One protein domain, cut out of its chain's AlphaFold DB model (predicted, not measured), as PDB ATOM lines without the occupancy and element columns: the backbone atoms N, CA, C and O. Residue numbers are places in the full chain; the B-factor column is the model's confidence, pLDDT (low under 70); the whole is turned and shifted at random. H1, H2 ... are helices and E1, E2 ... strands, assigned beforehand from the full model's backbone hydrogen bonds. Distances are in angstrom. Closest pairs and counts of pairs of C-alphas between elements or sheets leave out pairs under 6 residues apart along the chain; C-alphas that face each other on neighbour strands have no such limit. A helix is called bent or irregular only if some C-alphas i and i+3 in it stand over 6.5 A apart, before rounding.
ATOM      1  N   MET A   1     119.473 119.815  89.017       94.00
ATOM      2  CA  MET A   1     118.693 119.297  87.870       94.00
ATOM      3  C   MET A   1     119.069 117.845  87.614       94.00
ATOM      4  O   MET A   1     120.240 117.545  87.404       94.00
ATOM      5  N   ARG A   2     118.097 116.932  87.639       95.31
ATOM      6  CA  ARG A   2     118.341 115.511  87.356       95.31
ATOM      7  C   ARG A   2     118.609 115.296  85.866       95.31
ATOM      8  O   ARG A   2     117.825 115.756  85.036       95.31
ATOM      9  N   VAL A   3     119.671 114.564  85.537       96.81
ATOM     10  CA  VAL A   3     120.003 114.180  84.157       96.81
ATOM     11  C   VAL A   3     120.079 112.665  84.042       96.81
ATOM     12  O   VAL A   3     120.717 111.994  84.850       96.81
ATOM     13  N   GLU A   4     119.402 112.105  83.049       97.56
ATOM     14  CA  GLU A   4     119.327 110.658  82.866       97.56
ATOM     15  C   GLU A   4     120.297 110.220  81.776       97.56
ATOM     16  O   GLU A   4     120.128 110.576  80.613       97.56
ATOM     17  N   ILE A   5     121.309 109.444  82.146       97.56
ATOM     18  CA  ILE A   5     122.291 108.899  81.214       97.56
ATOM     19  C   ILE A   5     121.791 107.531  80.755       97.56
ATOM     20  O   ILE A   5     121.779 106.572  81.529       97.56
ATOM     21  N   VAL A   6     121.356 107.448  79.503       97.31
ATOM     22  CA  VAL A   6     120.787 106.250  78.880       97.31
ATOM     23  C   VAL A   6     121.843 105.587  78.007       97.31
ATOM     24  O   VAL A   6     122.452 106.245  77.167       97.31
ATOM     25  N   GLY A   7     122.046 104.284  78.181       95.56
ATOM     26  CA  GLY A   7     123.002 103.510  77.389       95.56
ATOM     27  C   GLY A   7     123.085 102.053  77.840       95.56
ATOM     28  O   GLY A   7     122.442 101.648  78.817       95.56
ATOM     29  N   LEU A   8     123.838 101.244  77.095       93.19
ATOM     30  CA  LEU A   8     124.130  99.864  77.477       93.19
ATOM     31  C   LEU A   8     125.361  99.846  78.385       93.19
ATOM     32  O   LEU A   8     126.461 100.182  77.946       93.19
ATOM     33  N   PHE A   9     125.170  99.430  79.634       88.94
ATOM     34  CA  PHE A   9     126.218  99.377  80.651       88.94
ATOM     35  C   PHE A   9     126.251  97.990  81.298       88.94
ATOM     36  O   PHE A   9     125.194  97.351  81.378       88.94
ATOM     37  N   PRO A  10     127.415  97.541  81.800       88.31
ATOM     38  CA  PRO A  10     127.487  96.400  82.697       88.31
ATOM     39  C   PRO A  10     126.511  96.546  83.868       88.31
ATOM     40  O   PRO A  10     126.387  97.610  84.483       88.31
ATOM     41  N   LEU A  11     125.804  95.462  84.171       84.44
ATOM     42  CA  LEU A  11     124.961  95.361  85.350       84.44
ATOM     43  C   LEU A  11     125.765  94.690  86.457       84.44
ATOM     44  O   LEU A  11     126.254  93.575  86.303       84.44
ATOM     45  N   TYR A  12     125.880  95.383  87.580       83.00
ATOM     46  CA  TYR A  12     126.553  94.860  88.758       83.00
ATOM     47  C   TYR A  12     125.523  94.447  89.794       83.00
ATOM     48  O   TYR A  12     124.533  95.157  90.010       83.00
ATOM     49  N   PHE A  13     125.811  93.372  90.517       76.56
ATOM     50  CA  PHE A  13     125.165  93.129  91.795       76.56
ATOM     51  C   PHE A  13     125.593  94.236  92.758       76.56
ATOM     52  O   PHE A  13     126.690  94.226  93.316       76.56
ATOM     53  N   LYS A  14     124.734  95.248  92.905       69.12
ATOM     54  CA  LYS A  14     124.934  96.330  93.865       69.12
ATOM     55  C   LYS A  14     124.283  95.959  95.184       69.12
ATOM     56  O   LYS A  14     123.064  95.848  95.280       69.12
ATOM     57  N   LEU A  15     125.109  95.854  96.213       73.06
ATOM     58  CA  LEU A  15     124.676  95.906  97.599       73.06
ATOM     59  C   LEU A  15     124.929  97.303  98.156       73.06
ATOM     60  O   LEU A  15     125.761  98.057  97.644       73.06
ATOM     61  N   CYS A  16     124.198  97.670  99.208       80.12
ATOM     62  CA  CYS A  16     124.473  98.927  99.889       80.12
ATOM     63  C   CYS A  16     125.918  98.916 100.431       80.12
ATOM     64  O   CYS A  16     126.413  97.849 100.812       80.12
ATOM     65  N   PRO A  17     126.604 100.071 100.523       78.00
ATOM     66  CA  PRO A  17     127.995 100.127 100.987       78.00
ATOM     67  C   PRO A  17     128.219  99.436 102.339       78.00
ATOM     68  O   PRO A  17     129.270  98.852 102.573       78.00
ATOM     69  N   ARG A  18     127.199  99.442 103.207       84.94
ATOM     70  CA  ARG A  18     127.212  98.756 104.504       84.94
ATOM     71  C   ARG A  18     127.212  97.224 104.392       84.94
ATOM     72  O   ARG A  18     127.795  96.568 105.246       84.94
ATOM     73  N   ALA A  19     126.559  96.657 103.379       84.12
ATOM     74  CA  ALA A  19     126.475  95.210 103.161       84.12
ATOM     75  C   ALA A  19     127.616  94.663 102.281       84.12
ATOM     76  O   ALA A  19     127.846  93.455 102.270       84.12
ATOM     77  N   MET A  20     128.353  95.534 101.583       82.94
ATOM     78  CA  MET A  20     129.469  95.139 100.714       82.94
ATOM     79  C   MET A  20     130.564  94.320 101.425       82.94
ATOM     80  O   MET A  20     130.947  93.292 100.872       82.94
ATOM     81  N   PRO A  21     131.047  94.674 102.637       86.69
ATOM     82  CA  PRO A  21     132.069  93.872 103.318       86.69
ATOM     83  C   PRO A  21     131.616  92.438 103.616       86.69
ATOM     84  O   PRO A  21     132.381  91.497 103.427       86.69
ATOM     85  N   TRP A  22     130.360  92.267 104.045       88.69
ATOM     86  CA  TRP A  22     129.780  90.946 104.297       88.69
ATOM     87  C   TRP A  22     129.680  90.127 103.007       88.69
ATOM     88  O   TRP A  22     130.065  88.965 102.986       88.69
ATOM     89  N   ALA A  23     129.228  90.745 101.918       84.69
ATOM     90  CA  ALA A  23     129.105  90.075 100.631       84.69
ATOM     91  C   ALA A  23     130.441  89.572 100.088       84.69
ATOM     92  O   ALA A  23     130.529  88.414  99.686       84.69
ATOM     93  N   LEU A  24     131.484  90.403 100.156       85.38
ATOM     94  CA  LEU A  24     132.839  89.999  99.781       85.38
ATOM     95  C   LEU A  24     133.328  88.823 100.646       85.38
ATOM     96  O   LEU A  24     133.906  87.875 100.123       85.38
ATOM     97  N   ALA A  25     133.047  88.835 101.955       87.44
ATOM     98  CA  ALA A  25     133.396  87.732 102.856       87.44
ATOM     99  C   ALA A  25     132.636  86.427 102.547       87.44
ATOM    100  O   ALA A  25     133.146  85.339 102.809       87.44
ATOM    101  N   CYS A  26     131.442  86.522 101.962       87.31
ATOM    102  CA  CYS A  26     130.671  85.383 101.462       87.31
ATOM    103  C   CYS A  26     131.066  84.953 100.037       87.31
ATOM    104  O   CYS A  26     130.395  84.099  99.462       87.31
ATOM    105  N   GLY A  27     132.131  85.524  99.468       84.75
ATOM    106  CA  GLY A  27     132.628  85.174  98.138       84.75
ATOM    107  C   GLY A  27     131.857  85.815  96.984       84.75
ATOM    108  O   GLY A  27     132.044  85.399  95.844       84.75
ATOM    109  N   LEU A  28     131.002  86.813  97.242       85.06
ATOM    110  CA  LEU A  28     130.449  87.628  96.161       85.06
ATOM    111  C   LEU A  28     131.544  88.520  95.586       85.06
ATOM    112  O   LEU A  28     132.333  89.116  96.316       85.06
ATOM    113  N   GLU A  29     131.559  88.632  94.268       84.81
ATOM    114  CA  GLU A  29     132.550  89.419  93.552       84.81
ATOM    115  C   GLU A  29     132.318  90.922  93.704       84.81
ATOM    116  O   GLU A  29     131.180  91.402  93.737       84.81
ATOM    117  N   GLY A  30     133.403  91.697  93.754       84.19
ATOM    118  CA  GLY A  30     133.314  93.151  93.710       84.19
ATOM    119  C   GLY A  30     132.929  93.660  92.312       84.19
ATOM    120  O   GLY A  30     133.074  92.939  91.326       84.19
ATOM    121  N   PRO A  31     132.504  94.930  92.169       82.62
ATOM    122  CA  PRO A  31     132.160  95.497  90.864       82.62
ATOM    123  C   PRO A  31     133.292  95.409  89.829       82.62
ATOM    124  O   PRO A  31     133.031  95.157  88.659       82.62
ATOM    125  N   ALA A  32     134.550  95.584  90.253       84.00
ATOM    126  CA  ALA A  32     135.705  95.477  89.360       84.00
ATOM    127  C   ALA A  32     135.936  94.040  88.870       84.00
ATOM    128  O   ALA A  32     136.350  93.843  87.730       84.00
ATOM    129  N   ASP A  33     135.660  93.047  89.717       87.94
ATOM    130  CA  ASP A  33     135.800  91.638  89.364       87.94
ATOM    131  C   ASP A  33     134.693  91.227  88.386       87.94
ATOM    132  O   ASP A  33     135.012  90.741  87.303       87.94
ATOM    133  N   GLN A  34     133.442  91.588  88.701       88.25
ATOM    134  CA  GLN A  34     132.272  91.386  87.839       88.25
ATOM    135  C   GLN A  34     132.444  92.052  86.463       88.25
ATOM    136  O   GLN A  34     132.036  91.506  85.444       88.25
ATOM    137  N   GLU A  35     133.066  93.240  86.395       88.50
ATOM    138  CA  GLU A  35     133.303  93.934  85.122       88.50
ATOM    139  C   GLU A  35     134.202  93.133  84.174       88.50
ATOM    140  O   GLU A  35     134.049  93.235  82.956       88.50
ATOM    141  N   ARG A  36     135.143  92.332  84.696       88.50
ATOM    142  CA  ARG A  36     136.103  91.595  83.858       88.50
ATOM    143  C   ARG A  36     135.437  90.546  82.980       88.50
ATOM    144  O   ARG A  36     135.980  90.268  81.912       88.50
ATOM    145  N   GLU A  37     134.296  90.019  83.410       89.19
ATOM    146  CA  GLU A  37     133.531  89.003  82.686       89.19
ATOM    147  C   GLU A  37     132.737  89.581  81.507       89.19
ATOM    148  O   GLU A  37     132.353  88.850  80.594       89.19
ATOM    149  N   TYR A  38     132.517  90.900  81.481       90.81
ATOM    150  CA  TYR A  38     131.815  91.550  80.379       90.81
ATOM    151  C   TYR A  38     132.680  91.622  79.109       90.81
ATOM    152  O   TYR A  38     133.904  91.807  79.188       90.81
ATOM    153  N   PRO A  39     132.065  91.560  77.911       91.69
ATOM    154  CA  PRO A  39     132.811  91.694  76.670       91.69
ATOM    155  C   PRO A  39     133.458  93.087  76.541       91.69
ATOM    156  O   PRO A  39     133.069  94.065  77.183       91.69
ATOM    157  N   ALA A  40     134.519  93.178  75.730       92.25
ATOM    158  CA  ALA A  40     135.319  94.401  75.609       92.25
ATOM    159  C   ALA A  40     134.503  95.666  75.255       92.25
ATOM    160  O   ALA A  40     134.713  96.672  75.936       92.25
ATOM    161  N   PRO A  41     133.542  95.630  74.306       90.62
ATOM    162  CA  PRO A  41     132.727  96.800  73.979       90.62
ATOM    163  C   PRO A  41     131.914  97.333  75.167       90.62
ATOM    164  O   PRO A  41     131.780  98.540  75.342       90.62
ATOM    165  N   GLU A  42     131.379  96.458  76.014       90.25
ATOM    166  CA  GLU A  42     130.605  96.822  77.202       90.25
ATOM    167  C   GLU A  42     131.496  97.481  78.259       90.25
ATOM    168  O   GLU A  42     131.102  98.484  78.857       90.25
ATOM    169  N   ARG A  43     132.724  96.979  78.436       91.81
ATOM    170  CA  ARG A  43     133.729  97.605  79.312       91.81
ATOM    171  C   ARG A  43     134.178  98.968  78.783       91.81
ATOM    172  O   ARG A  43     134.359  99.905  79.558       91.81
ATOM    173  N   ASP A  44     134.304  99.129  77.467       91.38
ATOM    174  CA  ASP A  44     134.575 100.435  76.850       91.38
ATOM    175  C   ASP A  44     133.445 101.436  77.099       91.38
ATOM    176  O   ASP A  44     133.702 102.579  77.483       91.38
ATOM    177  N   ARG A  45     132.186 101.007  76.958       91.25
ATOM    178  CA  ARG A  45     131.020 101.842  77.293       91.25
ATOM    179  C   ARG A  45     131.005 102.222  78.771       91.25
ATOM    180  O   ARG A  45     130.724 103.374  79.091       91.25
ATOM    181  N   GLN A  46     131.367 101.300  79.662       92.38
ATOM    182  CA  GLN A  46     131.498 101.587  81.089       92.38
ATOM    183  C   GLN A  46     132.575 102.643  81.368       92.38
ATOM    184  O   GLN A  46     132.329 103.593  82.112       92.38
ATOM    185  N   ARG A  47     133.746 102.541  80.726       92.69
ATOM    186  CA  ARG A  47     134.797 103.568  80.815       92.69
ATOM    187  C   ARG A  47     134.305 104.934  80.340       92.69
ATOM    188  O   ARG A  47     134.520 105.925  81.038       92.69
ATOM    189  N   ARG A  48     133.599 104.984  79.205       93.88
ATOM    190  CA  ARG A  48     132.995 106.220  78.673       93.88
ATOM    191  C   ARG A  48     131.948 106.806  79.617       93.88
ATOM    192  O   ARG A  48     131.926 108.016  79.822       93.88
ATOM    193  N   LEU A  49     131.118 105.970  80.244       94.44
ATOM    194  CA  LEU A  49     130.164 106.405  81.267       94.44
ATOM    195  C   LEU A  49     130.884 107.031  82.470       94.44
ATOM    196  O   LEU A  49     130.495 108.104  82.929       94.44
ATOM    197  N   VAL A  50     131.945 106.393  82.974       93.88
ATOM    198  CA  VAL A  50     132.743 106.926  84.093       93.88
ATOM    199  C   VAL A  50     133.377 108.270  83.725       93.88
ATOM    200  O   VAL A  50     133.359 109.194  84.541       93.88
ATOM    201  N   GLN A  51     133.915 108.403  82.510       95.62
ATOM    202  CA  GLN A  51     134.461 109.665  82.001       95.62
ATOM    203  C   GLN A  51     133.390 110.756  81.923       95.62
ATOM    204  O   GLN A  51     133.611 111.849  82.436       95.62
ATOM    205  N   LEU A  52     132.212 110.435  81.386       96.44
ATOM    206  CA  LEU A  52     131.083 111.356  81.310       96.44
ATOM    207  C   LEU A  52     130.650 111.834  82.701       96.44
ATOM    208  O   LEU A  52     130.498 113.030  82.919       96.44
ATOM    209  N   VAL A  53     130.479 110.927  83.666       95.88
ATOM    210  CA  VAL A  53     130.072 111.302  85.031       95.88
ATOM    211  C   VAL A  53     131.123 112.199  85.694       95.88
ATOM    212  O   VAL A  53     130.762 113.182  86.339       95.88
ATOM    213  N   ARG A  54     132.418 111.911  85.504       96.12
ATOM    214  CA  ARG A  54     133.510 112.774  85.987       96.12
ATOM    215  C   ARG A  54     133.481 114.150  85.332       96.12
ATOM    216  O   ARG A  54     133.640 115.144  86.032       96.12
ATOM    217  N   HIS A  55     133.258 114.205  84.020       96.62
ATOM    218  CA  HIS A  55     133.120 115.458  83.280       96.62
ATOM    219  C   HIS A  55     131.948 116.288  83.804       96.62
ATOM    220  O   HIS A  55     132.130 117.455  84.140       96.62
ATOM    221  N   LEU A  56     130.770 115.679  83.973       97.00
ATOM    222  CA  LEU A  56     129.587 116.355  84.510       97.00
ATOM    223  C   LEU A  56     129.835 116.910  85.918       97.00
ATOM    224  O   LEU A  56     129.514 118.069  86.177       97.00
ATOM    225  N   ALA A  57     130.459 116.121  86.797       96.06
ATOM    226  CA  ALA A  57     130.820 116.566  88.139       96.06
ATOM    227  C   ALA A  57     131.819 117.737  88.110       96.06
ATOM    228  O   ALA A  57     131.642 118.711  88.835       96.06
ATOM    229  N   ALA A  58     132.840 117.679  87.251       96.75
ATOM    230  CA  ALA A  58     133.839 118.741  87.140       96.75
ATOM    231  C   ALA A  58     133.265 120.033  86.532       96.75
ATOM    232  O   ALA A  58     133.636 121.132  86.940       96.75
ATOM    233  N   ARG A  59     132.365 119.910  85.549       96.81
ATOM    234  CA  ARG A  59     131.847 121.037  84.765       96.81
ATOM    235  C   ARG A  59     130.642 121.728  85.398       96.81
ATOM    236  O   ARG A  59     130.520 122.949  85.261       96.81
ATOM    237  N   PHE A  60     129.752 120.956  86.021       95.81
ATOM    238  CA  PHE A  60     128.462 121.421  86.538       95.81
ATOM    239  C   PHE A  60     128.313 121.248  88.055       95.81
ATOM    240  O   PHE A  60     127.415 121.856  88.635       95.81
ATOM    241  N   GLY A  61     129.186 120.475  88.707       94.00
ATOM    242  CA  GLY A  61     129.143 120.273  90.153       94.00
ATOM    243  C   GLY A  61     127.818 119.667  90.614       94.00
ATOM    244  O   GLY A  61     127.341 118.681  90.059       94.00
ATOM    245  N   ASP A  62     127.223 120.286  91.626       93.62
ATOM    246  CA  ASP A  62     125.948 119.914  92.245       93.62
ATOM    247  C   ASP A  62     124.710 120.370  91.452       93.62
ATOM    248  O   ASP A  62     123.596 119.907  91.708       93.62
ATOM    249  N   GLN A  63     124.880 121.229  90.442       95.25
ATOM    250  CA  GLN A  63     123.770 121.689  89.599       95.25
ATOM    251  C   GLN A  63     123.163 120.550  88.771       95.25
ATOM    252  O   GLN A  63     121.999 120.624  88.364       95.25
ATOM    253  N   VAL A  64     123.932 119.488  88.522       95.25
ATOM    254  CA  VAL A  64     123.527 118.321  87.742       95.25
ATOM    255  C   VAL A  64     123.628 117.065  88.600       95.25
ATOM    256  O   VAL A  64     124.687 116.734  89.116       95.25
ATOM    257  N   GLU A  65     122.526 116.325  88.697       95.44
ATOM    258  CA  GLU A  65     122.473 115.029  89.375       95.44
ATOM    259  C   GLU A  65     122.393 113.912  88.319       95.44
ATOM    260  O   GLU A  65     121.312 113.668  87.765       95.44
ATOM    261  N   PRO A  66     123.518 113.254  87.979       95.62
ATOM    262  CA  PRO A  66     123.534 112.193  86.985       95.62
ATOM    263  C   PRO A  66     122.935 110.901  87.535       95.62
ATOM    264  O   PRO A  66     123.373 110.367  88.553       95.62
ATOM    265  N   VAL A  67     121.973 110.346  86.802       94.50
ATOM    266  CA  VAL A  67     121.376 109.042  87.087       94.50
ATOM    267  C   VAL A  67     121.506 108.146  85.870       94.50
ATOM    268  O   VAL A  67     121.043 108.473  84.781       94.50
ATOM    269  N   THR A  68     122.112 106.980  86.056       94.38
ATOM    270  CA  THR A  68     122.233 105.970  85.003       94.38
ATOM    271  C   THR A  68     120.907 105.249  84.801       94.38
ATOM    272  O   THR A  68     120.342 104.714  85.757       94.38
ATOM    273  N   VAL A  69     120.448 105.170  83.556       95.25
ATOM    274  CA  VAL A  69     119.272 104.403  83.142       95.25
ATOM    275  C   VAL A  69     119.731 103.334  82.142       95.25
ATOM    276  O   VAL A  69     119.866 103.622  80.952       95.25
ATOM    277  N   PRO A  70     120.001 102.097  82.601       93.94
ATOM    278  CA  PRO A  70     120.472 101.029  81.726       93.94
ATOM    279  C   PRO A  70     119.437 100.690  80.655       93.94
ATOM    280  O   PRO A  70     118.251 100.545  80.973       93.94
ATOM    281  N   LEU A  71     119.880 100.499  79.411       94.69
ATOM    282  CA  LEU A  71     119.021 100.082  78.298       94.69
ATOM    283  C   LEU A  71     118.165  98.834  78.594       94.69
ATOM    284  O   LEU A  71     116.994  98.854  78.222       94.69
ATOM    285  N   PRO A  72     118.663  97.796  79.302       92.12
ATOM    286  CA  PRO A  72     117.849  96.625  79.645       92.12
ATOM    287  C   PRO A  72     116.699  96.891  80.634       92.12
ATOM    288  O   PRO A  72     115.853  96.025  80.832       92.12
ATOM    289  N   SER A  73     116.650  98.059  81.286       93.75
ATOM    290  CA  SER A  73     115.537  98.414  82.176       93.75
ATOM    291  C   SER A  73     114.297  98.837  81.382       93.75
ATOM    292  O   SER A  73     114.419  99.386  80.290       93.75
ATOM    293  N   LEU A  74     113.093  98.690  81.954       96.00
ATOM    294  CA  LEU A  74     111.847  99.154  81.311       96.00
ATOM    295  C   LEU A  74     111.913 100.637  80.909       96.00
ATOM    296  O   LEU A  74     111.512 101.010  79.808       96.00
ATOM    297  N   ARG A  75     112.461 101.484  81.791       95.31
ATOM    298  CA  ARG A  75     112.641 102.914  81.516       95.31
ATOM    299  C   ARG A  75     113.661 103.153  80.403       95.31
ATOM    300  O   ARG A  75     113.410 103.981  79.531       95.31
ATOM    301  N   GLY A  76     114.783 102.434  80.422       96.12
ATOM    302  CA  GLY A  76     115.824 102.528  79.399       96.12
ATOM    303  C   GLY A  76     115.317 102.112  78.024       96.12
ATOM    304  O   GLY A  76     115.483 102.867  77.071       96.12
ATOM    305  N   ALA A  77     114.614 100.983  77.939       96.31
ATOM    306  CA  ALA A  77     113.991 100.504  76.712       96.31
ATOM    307  C   ALA A  77     112.985 101.521  76.149       96.31
ATOM    308  O   ALA A  77     113.021 101.844  74.961       96.31
ATOM    309  N   TRP A  78     112.132 102.097  77.005       97.25
ATOM    310  CA  TRP A  78     111.195 103.140  76.586       97.25
ATOM    311  C   TRP A  78     111.908 104.395  76.059       97.25
ATOM    312  O   TRP A  78     111.557 104.898  74.990       97.25
ATOM    313  N   LEU A  79     112.935 104.884  76.766       97.06
ATOM    314  CA  LEU A  79     113.726 106.040  76.329       97.06
ATOM    315  C   LEU A  79     114.459 105.764  75.013       97.06
ATOM    316  O   LEU A  79     114.497 106.638  74.146       97.06
ATOM    317  N   ALA A  80     114.979 104.552  74.830       96.62
ATOM    318  CA  ALA A  80     115.653 104.147  73.605       96.62
ATOM    319  C   ALA A  80     114.717 104.179  72.401       96.62
ATOM    320  O   ALA A  80     115.058 104.763  71.377       96.62
ATOM    321  N   VAL A  81     113.506 103.634  72.543       97.19
ATOM    322  CA  VAL A  81     112.487 103.688  71.488       97.19
ATOM    323  C   VAL A  81     112.069 105.134  71.221       97.19
ATOM    324  O   VAL A  81     112.078 105.577  70.072       97.19
ATOM    325  N   ARG A  82     111.761 105.901  72.275       97.12
ATOM    326  CA  ARG A  82     111.321 107.300  72.166       97.12
ATOM    327  C   ARG A  82     112.336 108.183  71.438       97.12
ATOM    328  O   ARG A  82     111.941 109.032  70.643       97.12
ATOM    329  N   HIS A  83     113.622 107.994  71.720       96.94
ATOM    330  CA  HIS A  83     114.710 108.823  71.198       96.94
ATOM    331  C   HIS A  83     115.499 108.164  70.055       96.94
ATOM    332  O   HIS A  83     116.464 108.749  69.556       96.94
ATOM    333  N   ARG A  84     115.058 106.981  69.601       96.69
ATOM    334  CA  ARG A  84     115.695 106.174  68.549       96.69
ATOM    335  C   ARG A  84     117.180 105.934  68.833       96.69
ATOM    336  O   ARG A  84     118.024 106.174  67.971       96.69
ATOM    337  N   LEU A  85     117.485 105.530  70.064       95.94
ATOM    338  CA  LEU A  85     118.841 105.198  70.490       95.94
ATOM    339  C   LEU A  85     119.177 103.772  70.068       95.94
ATOM    340  O   LEU A  85     118.391 102.847  70.290       95.94
ATOM    341  N   ARG A  86     120.353 103.602  69.476       94.75
ATOM    342  CA  ARG A  86     120.932 102.290  69.189       94.75
ATOM    343  C   ARG A  86     121.651 101.748  70.427       94.75
ATOM    344  O   ARG A  86     121.964 102.487  71.355       94.75
ATOM    345  N   SER A  87     121.908 100.442  70.452       91.00
ATOM    346  CA  SER A  87     122.542  99.766  71.596       91.00
ATOM    347  C   SER A  87     123.997 100.183  71.841       91.00
ATOM    348  O   SER A  87     124.506 100.013  72.948       91.00
ATOM    349  N   ASP A  88     124.667 100.714  70.822       91.31
ATOM    350  CA  ASP A  88     126.025 101.245  70.866       91.31
ATOM    351  C   ASP A  88     126.092 102.741  71.204       91.31
ATOM    352  O   ASP A  88     127.180 103.255  71.461       91.31
ATOM    353  N   GLU A  89     124.950 103.427  71.258       94.06
ATOM    354  CA  GLU A  89     124.865 104.846  71.589       94.06
ATOM    355  C   GLU A  89     124.662 105.073  73.095       94.06
ATOM    356  O   GLU A  89     124.048 104.279  73.813       94.06
ATOM    357  N   MET A  90     125.142 106.225  73.560       95.94
ATOM    358  CA  MET A  90     124.832 106.777  74.874       95.94
ATOM    359  C   MET A  90     124.206 108.159  74.692       95.94
ATOM    360  O   MET A  90     124.600 108.921  73.808       95.94
ATOM    361  N   ALA A  91     123.221 108.496  75.517       97.44
ATOM    362  CA  ALA A  91     122.543 109.784  75.466       97.44
ATOM    363  C   ALA A  91     122.242 110.315  76.866       97.44
ATOM    364  O   ALA A  91     122.060 109.550  77.809       97.44
ATOM    365  N   VAL A  92     122.144 111.635  76.985       97.75
ATOM    366  CA  VAL A  92     121.675 112.317  78.191       97.75
ATOM    367  C   VAL A  92     120.268 112.845  77.931       97.75
ATOM    368  O   VAL A  92     120.016 113.478  76.904       97.75
ATOM    369  N   VAL A  93     119.345 112.577  78.852       97.50
ATOM    370  CA  VAL A  93     117.937 112.973  78.779       97.50
ATOM    371  C   VAL A  93     117.591 113.905  79.937       97.50
ATOM    372  O   VAL A  93     117.886 113.619  81.096       97.50
ATOM    373  N   VAL A  94     116.935 115.022  79.614       96.31
ATOM    374  CA  VAL A  94     116.458 116.036  80.568       96.31
ATOM    375  C   VAL A  94     115.081 116.518  80.125       96.31
ATOM    376  O   VAL A  94     114.917 117.005  79.004       96.31
ATOM    377  N   GLY A  95     114.072 116.372  80.989       89.31
ATOM    378  CA  GLY A  95     112.715 116.868  80.721       89.31
ATOM    379  C   GLY A  95     112.121 116.373  79.394       89.31
ATOM    380  O   GLY A  95     111.481 117.136  78.677       89.31
ATOM    381  N   GLY A  96     112.399 115.121  79.007       89.62
ATOM    382  CA  GLY A  96     111.899 114.518  77.765       89.62
ATOM    383  C   GLY A  96     112.619 114.944  76.478       89.62
ATOM    384  O   GLY A  96     112.187 114.543  75.397       89.62
ATOM    385  N   ARG A  97     113.701 115.725  76.575       93.69
ATOM    386  CA  ARG A  97     114.626 116.047  75.476       93.69
ATOM    387  C   ARG A  97     115.911 115.242  75.646       93.69
ATOM    388  O   ARG A  97     116.297 114.972  76.779       93.69
ATOM    389  N   CYS A  98     116.579 114.894  74.548       95.44
ATOM    390  CA  CYS A  98     117.830 114.140  74.594       95.44
ATOM    391  C   CYS A  98     118.946 114.802  73.787       95.44
ATOM    392  O   CYS A  98     118.685 115.445  72.768       95.44
ATOM    393  N   VAL A  99     120.183 114.535  74.187       96.94
ATOM    394  CA  VAL A  99     121.392 114.782  73.400       96.94
ATOM    395  C   VAL A  99     122.234 113.506  73.386       96.94
ATOM    396  O   VAL A  99     122.378 112.847  74.416       96.94
ATOM    397  N   ARG A 100     122.732 113.108  72.210       96.44
ATOM    398  CA  ARG A 100     123.672 111.982  72.091       96.44
ATOM    399  C   ARG A 100     125.020 112.417  72.650       96.44
ATOM    400  O   ARG A 100     125.403 113.568  72.472       96.44
ATOM    401  N   VAL A 101     125.697 111.507  73.332       94.81
ATOM    402  CA  VAL A 101     127.032 111.755  73.868       94.81
ATOM    403  C   VAL A 101     128.054 111.313  72.831       94.81
ATOM    404  O   VAL A 101     128.056 110.156  72.413       94.81
ATOM    405  N   ASP A 102     128.900 112.249  72.431       90.25
ATOM    406  CA  ASP A 102     130.092 112.051  71.615       90.25
ATOM    407  C   ASP A 102     131.360 112.226  72.472       90.25
ATOM    408  O   ASP A 102     131.288 112.390  73.694       90.25
ATOM    409  N   ASP A 103     132.530 112.117  71.840       84.06
ATOM    410  CA  ASP A 103     133.823 112.210  72.529       84.06
ATOM    411  C   ASP A 103     134.210 113.670  72.870       84.06
ATOM    412  O   ASP A 103     135.002 113.897  73.784       84.06
ATOM    413  N   ASP A 104     133.639 114.660  72.172       86.31
ATOM    414  CA  ASP A 104     133.829 116.095  72.422       86.31
ATOM    415  C   ASP A 104     132.573 116.672  73.090       86.31
ATOM    416  O   ASP A 104     131.673 117.202  72.434       86.31
ATOM    417  N   TYR A 105     132.526 116.586  74.423       94.50
ATOM    418  CA  TYR A 105     131.394 116.997  75.262       94.50
ATOM    419  C   TYR A 105     130.908 118.451  75.065       94.50
ATOM    420  O   TYR A 105     129.947 118.862  75.711       94.50
ATOM    421  N   GLY A 106     131.496 119.257  74.176       94.19
ATOM    422  CA  GLY A 106     131.068 120.622  73.888       94.19
ATOM    423  C   GLY A 106     129.597 120.762  73.462       94.19
ATOM    424  O   GLY A 106     128.944 121.736  73.850       94.19
ATOM    425  N   VAL A 107     129.040 119.820  72.688       95.06
ATOM    426  CA  VAL A 107     127.602 119.845  72.335       95.06
ATOM    427  C   VAL A 107     126.742 119.585  73.570       95.06
ATOM    428  O   VAL A 107     125.788 120.325  73.824       95.06
ATOM    429  N   LEU A 108     127.110 118.570  74.353       96.81
ATOM    430  CA  LEU A 108     126.461 118.225  75.614       96.81
ATOM    431  C   LEU A 108     126.491 119.403  76.598       96.81
ATOM    432  O   LEU A 108     125.457 119.744  77.170       96.81
ATOM    433  N   ASP A 109     127.638 120.062  76.748       97.19
ATOM    434  CA  ASP A 109     127.837 121.160  77.689       97.19
ATOM    435  C   ASP A 109     126.940 122.353  77.373       97.19
ATOM    436  O   ASP A 109     126.230 122.860  78.247       97.19
ATOM    437  N   ARG A 110     126.930 122.786  76.105       96.56
ATOM    438  CA  ARG A 110     126.054 123.875  75.650       96.56
ATOM    439  C   ARG A 110     124.586 123.520  75.859       96.56
ATOM    440  O   ARG A 110     123.797 124.366  76.282       96.56
ATOM    441  N   TRP A 111     124.218 122.273  75.580       96.56
ATOM    442  CA  TRP A 111     122.848 121.802  75.722       96.56
ATOM    443  C   TRP A 111     122.395 121.735  77.189       96.56
ATOM    444  O   TRP A 111     121.292 122.185  77.508       96.56
ATOM    445  N   LEU A 112     123.246 121.248  78.097       96.12
ATOM    446  CA  LEU A 112     122.965 121.204  79.534       96.12
ATOM    447  C   LEU A 112     122.906 122.600  80.151       96.12
ATOM    448  O   LEU A 112     121.983 122.874  80.917       96.12
ATOM    449  N   ALA A 113     123.811 123.506  79.772       95.75
ATOM    450  CA  ALA A 113     123.762 124.902  80.207       95.75
ATOM    451  C   ALA A 113     122.441 125.577  79.797       95.75
ATOM    452  O   ALA A 113     121.818 126.269  80.602       95.75
ATOM    453  N   ALA A 114     121.961 125.316  78.576       94.88
ATOM    454  CA  ALA A 114     120.670 125.821  78.115       94.88
ATOM    455  C   ALA A 114     119.480 125.196  78.867       94.88
ATOM    456  O   ALA A 114     118.436 125.832  79.004       94.88
ATOM    457  N   CYS A 115     119.604 123.954  79.344       94.31
ATOM    458  CA  CYS A 115     118.590 123.331  80.194       94.31
ATOM    459  C   CYS A 115     118.573 123.953  81.596       94.31
ATOM    460  O   CYS A 115     117.503 124.341  82.053       94.31
ATOM    461  N   LEU A 116     119.739 124.131  82.223       93.38
ATOM    462  CA  LEU A 116     119.876 124.755  83.546       93.38
ATOM    463  C   LEU A 116     119.330 126.187  83.571       93.38
ATOM    464  O   LEU A 116     118.582 126.544  84.475       93.38
ATOM    465  N   ALA A 117     119.630 126.986  82.543       91.44
ATOM    466  CA  ALA A 117     119.118 128.353  82.427       91.44
ATOM    467  C   ALA A 117     117.579 128.423  82.351       91.44
ATOM    468  O   ALA A 117     116.995 129.448  82.688       91.44
ATOM    469  N   ARG A 118     116.917 127.347  81.907       86.19
ATOM    470  CA  ARG A 118     115.449 127.260  81.843       86.19
ATOM    471  C   ARG A 118     114.830 126.776  83.153       86.19
ATOM    472  O   ARG A 118     113.702 127.158  83.429       86.19
ATOM    473  N   ASP A 119     115.552 125.965  83.926       77.38
ATOM    474  CA  ASP A 119     115.126 125.484  85.249       77.38
ATOM    475  C   ASP A 119     115.216 126.585  86.324       77.38
ATOM    476  O   ASP A 119     114.411 126.606  87.244       77.38
TER     477      ASP A 119
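This is residues 1 to 119 of the 122 residues of an uncharacterized protein of Thermaerobacter sp. FW80 (UniProt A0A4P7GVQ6). A small twisted sheet is covered by helices H3 and H5 on one face and crossed by H4 on the other, three layers in all. From one end of this body a loop with the short helices H1 and H2 reaches away. The 119 residues run E1 H1 H2 H3 E2 H4 E3 E4 H5; the sheet, order E2 E1 E3 E4, is mixed, and so is the class, helices and strands. The whole is compact, with a radius of gyration of the C-alphas of 15.6 A, yet elongated, 48 by 29 by 26 A.

E1, residues 2 to 7, 16.3 A, begins at C-alpha 2 (118.341, 115.511, 87.356). E2 is 65 to 70, 16.1 A; E3 91 to 94; E4 97 to 100. H3, 40 to 63, 32.8 A, is irregular: C-alphas 59 and 62 are 9.6 A apart. H4 is 74 to 83; H1 20 to 25; H2 31 to 36. H5, 106 to 119, 20.2 A, ends at C-alpha 119 (115.126, 125.484, 85.249).

E1 is parallel to E2, N 67 to O 3 2.8 A, and antiparallel to E3, N 6 to O 91 2.8 A. E3 and E4 form a hairpin, N 92 to O 99 2.9 A. E1, H1 H2 H3, E2 is a strand-helix-strand unit, parallel neighbours with helices between. H3 is over E2 and E1, height 9.5 A; H5, on the same face, is over E3 and E4, height 10.0 A. H4, on the opposite face, runs across at 87 degrees to E1 on the local plane. H2 is close to H3 but not clearly touching, closest C-alphas Glu 35 and Arg 43, 6.9 A. Every O i to N i+4 pair is within hydrogen-bond range in H1 and H4, against 1 of 2 in H2, 18 of 20 in H3, 9 of 10 in H5.

The farthest C-alphas, Cys 26 and Arg 118, are 48.7 A apart. The printed part has no cut; the link E1 to H1 is long. Residue 14 has pLDDT under 70.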